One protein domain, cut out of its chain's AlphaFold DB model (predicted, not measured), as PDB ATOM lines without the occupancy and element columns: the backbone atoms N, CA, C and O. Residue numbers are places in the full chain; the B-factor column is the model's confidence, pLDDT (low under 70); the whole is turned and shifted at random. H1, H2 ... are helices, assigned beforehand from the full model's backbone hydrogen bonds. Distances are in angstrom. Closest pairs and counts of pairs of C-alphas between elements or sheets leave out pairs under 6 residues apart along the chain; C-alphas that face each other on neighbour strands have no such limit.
ATOM      1  N   GLN A 221     159.861 124.166 153.035       91.06
ATOM      2  CA  GLN A 221     158.823 123.342 153.662       91.06
ATOM      3  C   GLN A 221     159.160 123.031 155.128       91.06
ATOM      4  O   GLN A 221     158.285 123.152 155.982       91.06
ATOM      5  N   ALA A 222     160.414 122.678 155.429       92.25
ATOM      6  CA  ALA A 222     160.886 122.404 156.787       92.25
ATOM      7  C   ALA A 222     160.788 123.641 157.698       92.25
ATOM      8  O   ALA A 222     160.216 123.564 158.787       92.25
ATOM      9  N   ARG A 223     161.262 124.802 157.221       93.06
ATOM     10  CA  ARG A 223     161.124 126.086 157.925       93.06
ATOM     11  C   ARG A 223     159.660 126.402 158.232       93.06
ATOM     12  O   ARG A 223     159.318 126.723 159.369       93.06
ATOM     13  N   GLU A 224     158.802 126.309 157.220       92.31
ATOM     14  CA  GLU A 224     157.393 126.672 157.341       92.31
ATOM     15  C   GLU A 224     156.645 125.718 158.278       92.31
ATOM     16  O   GLU A 224     155.914 126.157 159.166       92.31
ATOM     17  N   ARG A 225     156.899 124.406 158.175       93.44
ATOM     18  CA  ARG A 225     156.337 123.412 159.094       93.44
ATOM     19  C   ARG A 225     156.732 123.701 160.541       93.44
ATOM     20  O   ARG A 225     155.852 123.683 161.406       93.44
ATOM     21  N   TYR A 226     158.005 124.021 160.792       92.19
ATOM     22  CA  TYR A 226     158.477 124.368 162.130       92.19
ATOM     23  C   TYR A 226     157.759 125.603 162.679       92.19
ATOM     24  O   TYR A 226     157.052 125.490 163.681       92.19
ATOM     25  N   HIS A 227     157.866 126.758 162.016       89.38
ATOM     26  CA  HIS A 227     157.303 128.007 162.543       89.38
ATOM     27  C   HIS A 227     155.769 127.990 162.650       89.38
ATOM     28  O   HIS A 227     155.234 128.528 163.619       89.38
ATOM     29  N   GLN A 228     155.063 127.348 161.711       91.25
ATOM     30  CA  GLN A 228     153.595 127.347 161.688       91.25
ATOM     31  C   GLN A 228     152.939 126.270 162.564       91.25
ATOM     32  O   GLN A 228     151.757 126.409 162.875       91.25
ATOM     33  N   ASN A 229     153.644 125.180 162.914       89.94
ATOM     34  CA  ASN A 229     153.033 124.010 163.574       89.94
ATOM     35  C   ASN A 229     153.866 123.424 164.725       89.94
ATOM     36  O   ASN A 229     153.299 123.061 165.759       89.94
ATOM     37  N   LEU A 230     155.186 123.269 164.560       90.56
ATOM     38  CA  LEU A 230     156.007 122.463 165.482       90.56
ATOM     39  C   LEU A 230     156.755 123.274 166.544       90.56
ATOM     40  O   LEU A 230     157.102 122.710 167.578       90.56
ATOM     41  N   LYS A 231     156.949 124.586 166.355       88.81
ATOM     42  CA  LYS A 231     157.691 125.432 167.299       88.81
ATOM     43  C   LYS A 231     157.169 125.260 168.742       88.81
ATOM     44  O   LYS A 231     155.955 125.369 168.946       88.81
ATOM     45  N   PRO A 232     158.021 125.024 169.759       86.50
ATOM     46  CA  PRO A 232     157.555 124.815 171.134       86.50
ATOM     47  C   PRO A 232     156.723 125.981 171.682       86.50
ATOM     48  O   PRO A 232     155.696 125.752 172.312       86.50
ATOM     49  N   SER A 233     157.088 127.224 171.346       86.25
ATOM     50  CA  SER A 233     156.390 128.447 171.775       86.25
ATOM     51  C   SER A 233     155.044 128.718 171.073       86.25
ATOM     52  O   SER A 233     154.556 129.845 171.136       86.25
ATOM     53  N   LEU A 234     154.482 127.751 170.338       88.56
ATOM     54  CA  LEU A 234     153.227 127.906 169.600       88.56
ATOM     55  C   LEU A 234     152.024 127.421 170.429       88.56
ATOM     56  O   LEU A 234     151.907 126.236 170.751       88.56
ATOM     57  N   ASN A 235     151.078 128.317 170.702       86.94
ATOM     58  CA  ASN A 235     149.775 127.986 171.263       86.94
ATOM     59  C   ASN A 235     148.898 127.312 170.187       86.94
ATOM     60  O   ASN A 235     148.517 127.932 169.190       86.94
ATOM     61  N   ARG A 236     148.569 126.035 170.415       84.94
ATOM     62  CA  ARG A 236     147.815 125.152 169.499       84.94
ATOM     63  C   ARG A 236     146.344 124.959 169.883       84.94
ATOM     64  O   ARG A 236     145.641 124.204 169.217       84.94
ATOM     65  N   SER A 237     145.874 125.612 170.947       86.56
ATOM     66  CA  SER A 237     144.448 125.616 171.308       86.56
ATOM     67  C   SER A 237     143.592 126.253 170.196       86.56
ATOM     68  O   SER A 237     144.128 126.998 169.369       86.56
ATOM     69  N   PRO A 238     142.266 126.031 170.157       86.44
ATOM     70  CA  PRO A 238     141.373 126.877 169.366       86.44
ATOM     71  C   PRO A 238     141.569 128.360 169.724       86.44
ATOM     72  O   PRO A 238     141.835 128.681 170.879       86.44
ATOM     73  N   ILE A 239     141.441 129.260 168.746       90.00
ATOM     74  CA  ILE A 239     141.470 130.709 169.005       90.00
ATOM     75  C   ILE A 239     140.231 131.096 169.823       90.00
ATOM     76  O   ILE A 239     139.105 130.743 169.453       90.00
ATOM     77  N   SER A 240     140.457 131.774 170.949       90.75
ATOM     78  CA  SER A 240     139.418 132.148 171.910       90.75
ATOM     79  C   SER A 240     138.503 133.258 171.363       90.75
ATOM     80  O   SER A 240     138.845 133.921 170.380       90.75
ATOM     81  N   PRO A 241     137.332 133.515 171.980       88.00
ATOM     82  CA  PRO A 241     136.497 134.662 171.618       88.00
ATOM     83  C   PRO A 241     137.193 136.016 171.833       88.00
ATOM     84  O   PRO A 241     136.888 136.978 171.132       88.00
ATOM     85  N   GLU A 242     138.124 136.093 172.785       90.88
ATOM     86  CA  GLU A 242     138.880 137.304 173.131       90.88
ATOM     87  C   GLU A 242     140.007 137.549 172.126       90.88
ATOM     88  O   GLU A 242     140.083 138.626 171.539       90.88
ATOM     89  N   GLU A 243     140.804 136.515 171.834       92.62
ATOM     90  CA  GLU A 243     141.778 136.534 170.738       92.62
ATOM     91  C   GLU A 243     141.085 136.834 169.403       92.62
ATOM     92  O   GLU A 243     141.612 137.586 168.594       92.62
ATOM     93  N   GLY A 244     139.884 136.291 169.186       91.19
ATOM     94  CA  GLY A 244     139.065 136.565 168.010       91.19
ATOM     95  C   GLY A 244     138.711 138.044 167.858       91.19
ATOM     96  O   GLY A 244     138.957 138.614 166.801       91.19
ATOM     97  N   ARG A 245     138.202 138.692 168.916       92.81
ATOM     98  CA  ARG A 245     137.927 140.145 168.913       92.81
ATOM     99  C   ARG A 245     139.187 140.961 168.626       92.81
ATOM    100  O   ARG A 245     139.141 141.861 167.795       92.81
ATOM    101  N   LEU A 246     140.306 140.603 169.258       94.06
ATOM    102  CA  LEU A 246     141.594 141.264 169.043       94.06
ATOM    103  C   LEU A 246     142.112 141.065 167.604       94.06
ATOM    104  O   LEU A 246     142.692 141.982 167.032       94.06
ATOM    105  N   ILE A 247     141.858 139.912 166.972       94.56
ATOM    106  CA  ILE A 247     142.127 139.718 165.538       94.56
ATOM    107  C   ILE A 247     141.254 140.650 164.690       94.56
ATOM    108  O   ILE A 247     141.769 141.211 163.729       94.56
ATOM    109  N   GLU A 248     139.967 140.826 165.002       93.94
ATOM    110  CA  GLU A 248     139.103 141.720 164.216       93.94
ATOM    111  C   GLU A 248     139.542 143.192 164.335       93.94
ATOM    112  O   GLU A 248     139.735 143.833 163.302       93.94
ATOM    113  N   GLU A 249     139.836 143.679 165.546       95.12
ATOM    114  CA  GLU A 249     140.393 145.024 165.791       95.12
ATOM    115  C   GLU A 249     141.730 145.242 165.055       95.12
ATOM    116  O   GLU A 249     141.941 146.254 164.382       95.12
ATOM    117  N   LEU A 250     142.651 144.276 165.132       95.69
ATOM    118  CA  LEU A 250     143.960 144.393 164.488       95.69
ATOM    119  C   LEU A 250     143.886 144.260 162.958       95.69
ATOM    120  O   LEU A 250     144.715 144.857 162.272       95.69
ATOM    121  N   VAL A 251     142.907 143.532 162.406       95.00
ATOM    122  CA  VAL A 251     142.652 143.502 160.953       95.00
ATOM    123  C   VAL A 251     142.043 144.818 160.469       95.00
ATOM    124  O   VAL A 251     142.397 145.263 159.379       95.00
ATOM    125  N   GLU A 252     141.187 145.468 161.255       94.38
ATOM    126  CA  GLU A 252     140.676 146.810 160.945       94.38
ATOM    127  C   GLU A 252     141.812 147.850 160.959       94.38
ATOM    128  O   GLU A 252     141.998 148.593 159.997       94.38
ATOM    129  N   LYS A 253     142.651 147.828 162.000       95.19
ATOM    130  CA  LYS A 253     143.741 148.795 162.207       95.19
ATOM    131  C   LYS A 253     144.974 148.589 161.313       95.19
ATOM    132  O   LYS A 253     145.604 149.565 160.909       95.19
ATOM    133  N   HIS A 254     145.365 147.344 161.024       92.38
ATOM    134  CA  HIS A 254     146.591 147.021 160.273       92.38
ATOM    135  C   HIS A 254     146.323 146.363 158.905       92.38
ATOM    136  O   HIS A 254     147.268 146.109 158.153       92.38
ATOM    137  N   GLY A 255     145.066 146.079 158.549       91.44
ATOM    138  CA  GLY A 255     144.716 145.290 157.368       91.44
ATOM    139  C   GLY A 255     145.099 143.810 157.512       91.44
ATOM    140  O   GLY A 255     145.423 143.320 158.590       91.44
ATOM    141  N   LYS A 256     145.134 143.071 156.397       92.94
ATOM    142  CA  LYS A 256     145.452 141.622 156.349       92.94
ATOM    143  C   LYS A 256     146.949 141.298 156.575       92.94
ATOM    144  O   LYS A 256     147.486 140.363 155.983       92.94
ATOM    145  N   ARG A 257     147.653 142.072 157.408       94.00
ATOM    146  CA  ARG A 257     149.090 141.925 157.711       94.00
ATOM    147  C   ARG A 257     149.308 140.834 158.768       94.00
ATOM    148  O   ARG A 257     149.709 141.114 159.891       94.00
ATOM    149  N   TRP A 258     149.035 139.575 158.419       94.19
ATOM    150  CA  TRP A 258     148.981 138.449 159.370       94.19
ATOM    151  C   TRP A 258     150.220 138.298 160.267       94.19
ATOM    152  O   TRP A 258     150.079 138.016 161.453       94.19
ATOM    153  N   ALA A 259     151.422 138.534 159.730       92.19
ATOM    154  CA  ALA A 259     152.677 138.472 160.484       92.19
ATOM    155  C   ALA A 259     152.891 139.649 161.460       92.19
ATOM    156  O   ALA A 259     153.687 139.521 162.386       92.19
ATOM    157  N   GLU A 260     152.188 140.771 161.273       94.00
ATOM    158  CA  GLU A 260     152.115 141.861 162.257       94.00
ATOM    159  C   GLU A 260     151.111 141.504 163.356       94.00
ATOM    160  O   GLU A 260     151.449 141.519 164.533       94.00
ATOM    161  N   ILE A 261     149.908 141.064 162.973       94.12
ATOM    162  CA  ILE A 261     148.847 140.653 163.909       94.12
ATOM    163  C   ILE A 261     149.344 139.522 164.837       94.12
ATOM    164  O   ILE A 261     149.066 139.530 166.034       94.12
ATOM    165  N   ALA A 262     150.168 138.602 164.325       93.38
ATOM    166  CA  ALA A 262     150.820 137.551 165.112       93.38
ATOM    167  C   ALA A 262     151.785 138.068 166.200       93.38
ATOM    168  O   ALA A 262     152.002 137.375 167.191       93.38
ATOM    169  N   ARG A 263     152.346 139.280 166.071       91.88
ATOM    170  CA  ARG A 263     153.212 139.885 167.105       91.88
ATOM    171  C   ARG A 263     152.412 140.369 168.315       91.88
ATOM    172  O   ARG A 263     152.948 140.382 169.419       91.88
ATOM    173  N   HIS A 264     151.138 140.708 168.118       90.88
ATOM    174  CA  HIS A 264     150.211 141.106 169.181       90.88
ATOM    175  C   HIS A 264     149.532 139.917 169.885       90.88
ATOM    176  O   HIS A 264     148.880 140.110 170.906       90.88
ATOM    177  N   LEU A 265     149.666 138.695 169.357       89.81
ATOM    178  CA  LEU A 265     149.007 137.491 169.871       89.81
ATOM    179  C   LEU A 265     150.059 136.480 170.333       89.81
ATOM    180  O   LEU A 265     150.559 135.670 169.551       89.81
ATOM    181  N   ASN A 266     150.415 136.543 171.618       84.88
ATOM    182  CA  ASN A 266     151.531 135.798 172.200       84.88
ATOM    183  C   ASN A 266     151.464 134.290 171.890       84.88
ATOM    184  O   ASN A 266     150.601 133.561 172.373       84.88
ATOM    185  N   GLY A 267     152.417 133.816 171.084       85.81
ATOM    186  CA  GLY A 267     152.516 132.408 170.701       85.81
ATOM    187  C   GLY A 267     151.512 131.950 169.638       85.81
ATOM    188  O   GLY A 267     151.412 130.748 169.407       85.81
ATOM    189  N   ARG A 268     150.777 132.840 168.961       92.12
ATOM    190  CA  ARG A 268     150.007 132.487 167.756       92.12
ATOM    191  C   ARG A 268     150.856 132.653 166.498       92.12
ATOM    192  O   ARG A 268     151.751 133.490 166.443       92.12
ATOM    193  N   SER A 269     150.566 131.847 165.479       93.31
ATOM    194  CA  SER A 269     151.151 132.009 164.148       93.31
ATOM    195  C   SER A 269     150.219 132.781 163.217       93.31
ATOM    196  O   SER A 269     148.991 132.746 163.352       93.31
ATOM    197  N   ASP A 270     150.806 133.453 162.231       93.06
ATOM    198  CA  ASP A 270     150.095 134.209 161.200       93.06
ATOM    199  C   ASP A 270     149.118 133.316 160.410       93.06
ATOM    200  O   ASP A 270     147.997 133.728 160.104       93.06
ATOM    201  N   ASN A 271     149.484 132.050 160.169       92.88
ATOM    202  CA  ASN A 271     148.613 131.089 159.504       92.88
ATOM    203  C   ASN A 271     147.400 130.708 160.368       92.88
ATOM    204  O   ASN A 271     146.305 130.559 159.827       92.88
ATOM    205  N   ALA A 272     147.549 130.589 161.693       90.81
ATOM    206  CA  ALA A 272     146.423 130.316 162.591       90.81
ATOM    207  C   ALA A 272     145.397 131.465 162.576       90.81
ATOM    208  O   ALA A 272     144.196 131.223 162.453       90.81
ATOM    209  N   ILE A 273     145.883 132.709 162.610       92.81
ATOM    210  CA  ILE A 273     145.071 133.936 162.561       92.81
ATOM    211  C   ILE A 273     144.328 134.048 161.222       92.81
ATOM    212  O   ILE A 273     143.102 134.179 161.195       92.81
ATOM    213  N   LYS A 274     145.051 133.904 160.105       92.31
ATOM    214  CA  LYS A 274     144.508 133.873 158.735       92.31
ATOM    215  C   LYS A 274     143.409 132.814 158.575       92.31
ATOM    216  O   LYS A 274     142.352 133.088 158.003       92.31
ATOM    217  N   ASN A 275     143.629 131.613 159.113       91.12
ATOM    218  CA  ASN A 275     142.656 130.518 159.065       91.12
ATOM    219  C   ASN A 275     141.407 130.811 159.910       91.12
ATOM    220  O   ASN A 275     140.295 130.518 159.466       91.12
TER     221      ASN A 275
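Overview. This is residues 221 to 275 of the 868 residues of an uncharacterized protein of Pichia kudriavzevii (UniProt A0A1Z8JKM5). The longest helix, H2, stands at one end of an elongated domain and H1 at the other, with the short H3 and H4 between them; residues 231 to 240 link H1 to H2. The printed part has 55 residues with four named helices, H1 to H4 in chain order, and no named strand: all helix. It is compact, radius of gyration of the C-alphas 11.1 A, spanning 32 by 20 by 16 A.

Along the chain. Find C-alpha 241 at (136.497, 134.662, 171.618); from there H2 runs 19.6 A to residue 254. Next come H3, residues 258 to 261, and H4, residues 270 to 275. H1, residues 221 to 230, starts at (158.823, 123.342, 153.662) and is 12.2 A long.

Arrangement. Look at C-alphas Leu 250 and Ile 261, 6.2 A apart, the closest where H2 touches H3. H3 touches H4, closest at C-alphas Trp 258 and Asp 270, 4.8 A. H4 and H1 only just touch, with 3 pairs of C-alphas within 8 A, closest Asn 271 and Gln 228, 6.6 A. H1 is apart from H2 and H3. Each O i to N i+4 pair is within hydrogen-bond range in H1, H2 and H4; H3 is too short for one.

Size, cuts and confidence. The farthest C-alphas, Ala 222 and Glu 252, are 32.0 A apart. The printed part has no cut and no long link, and no printed residue is under 70 in pLDDT.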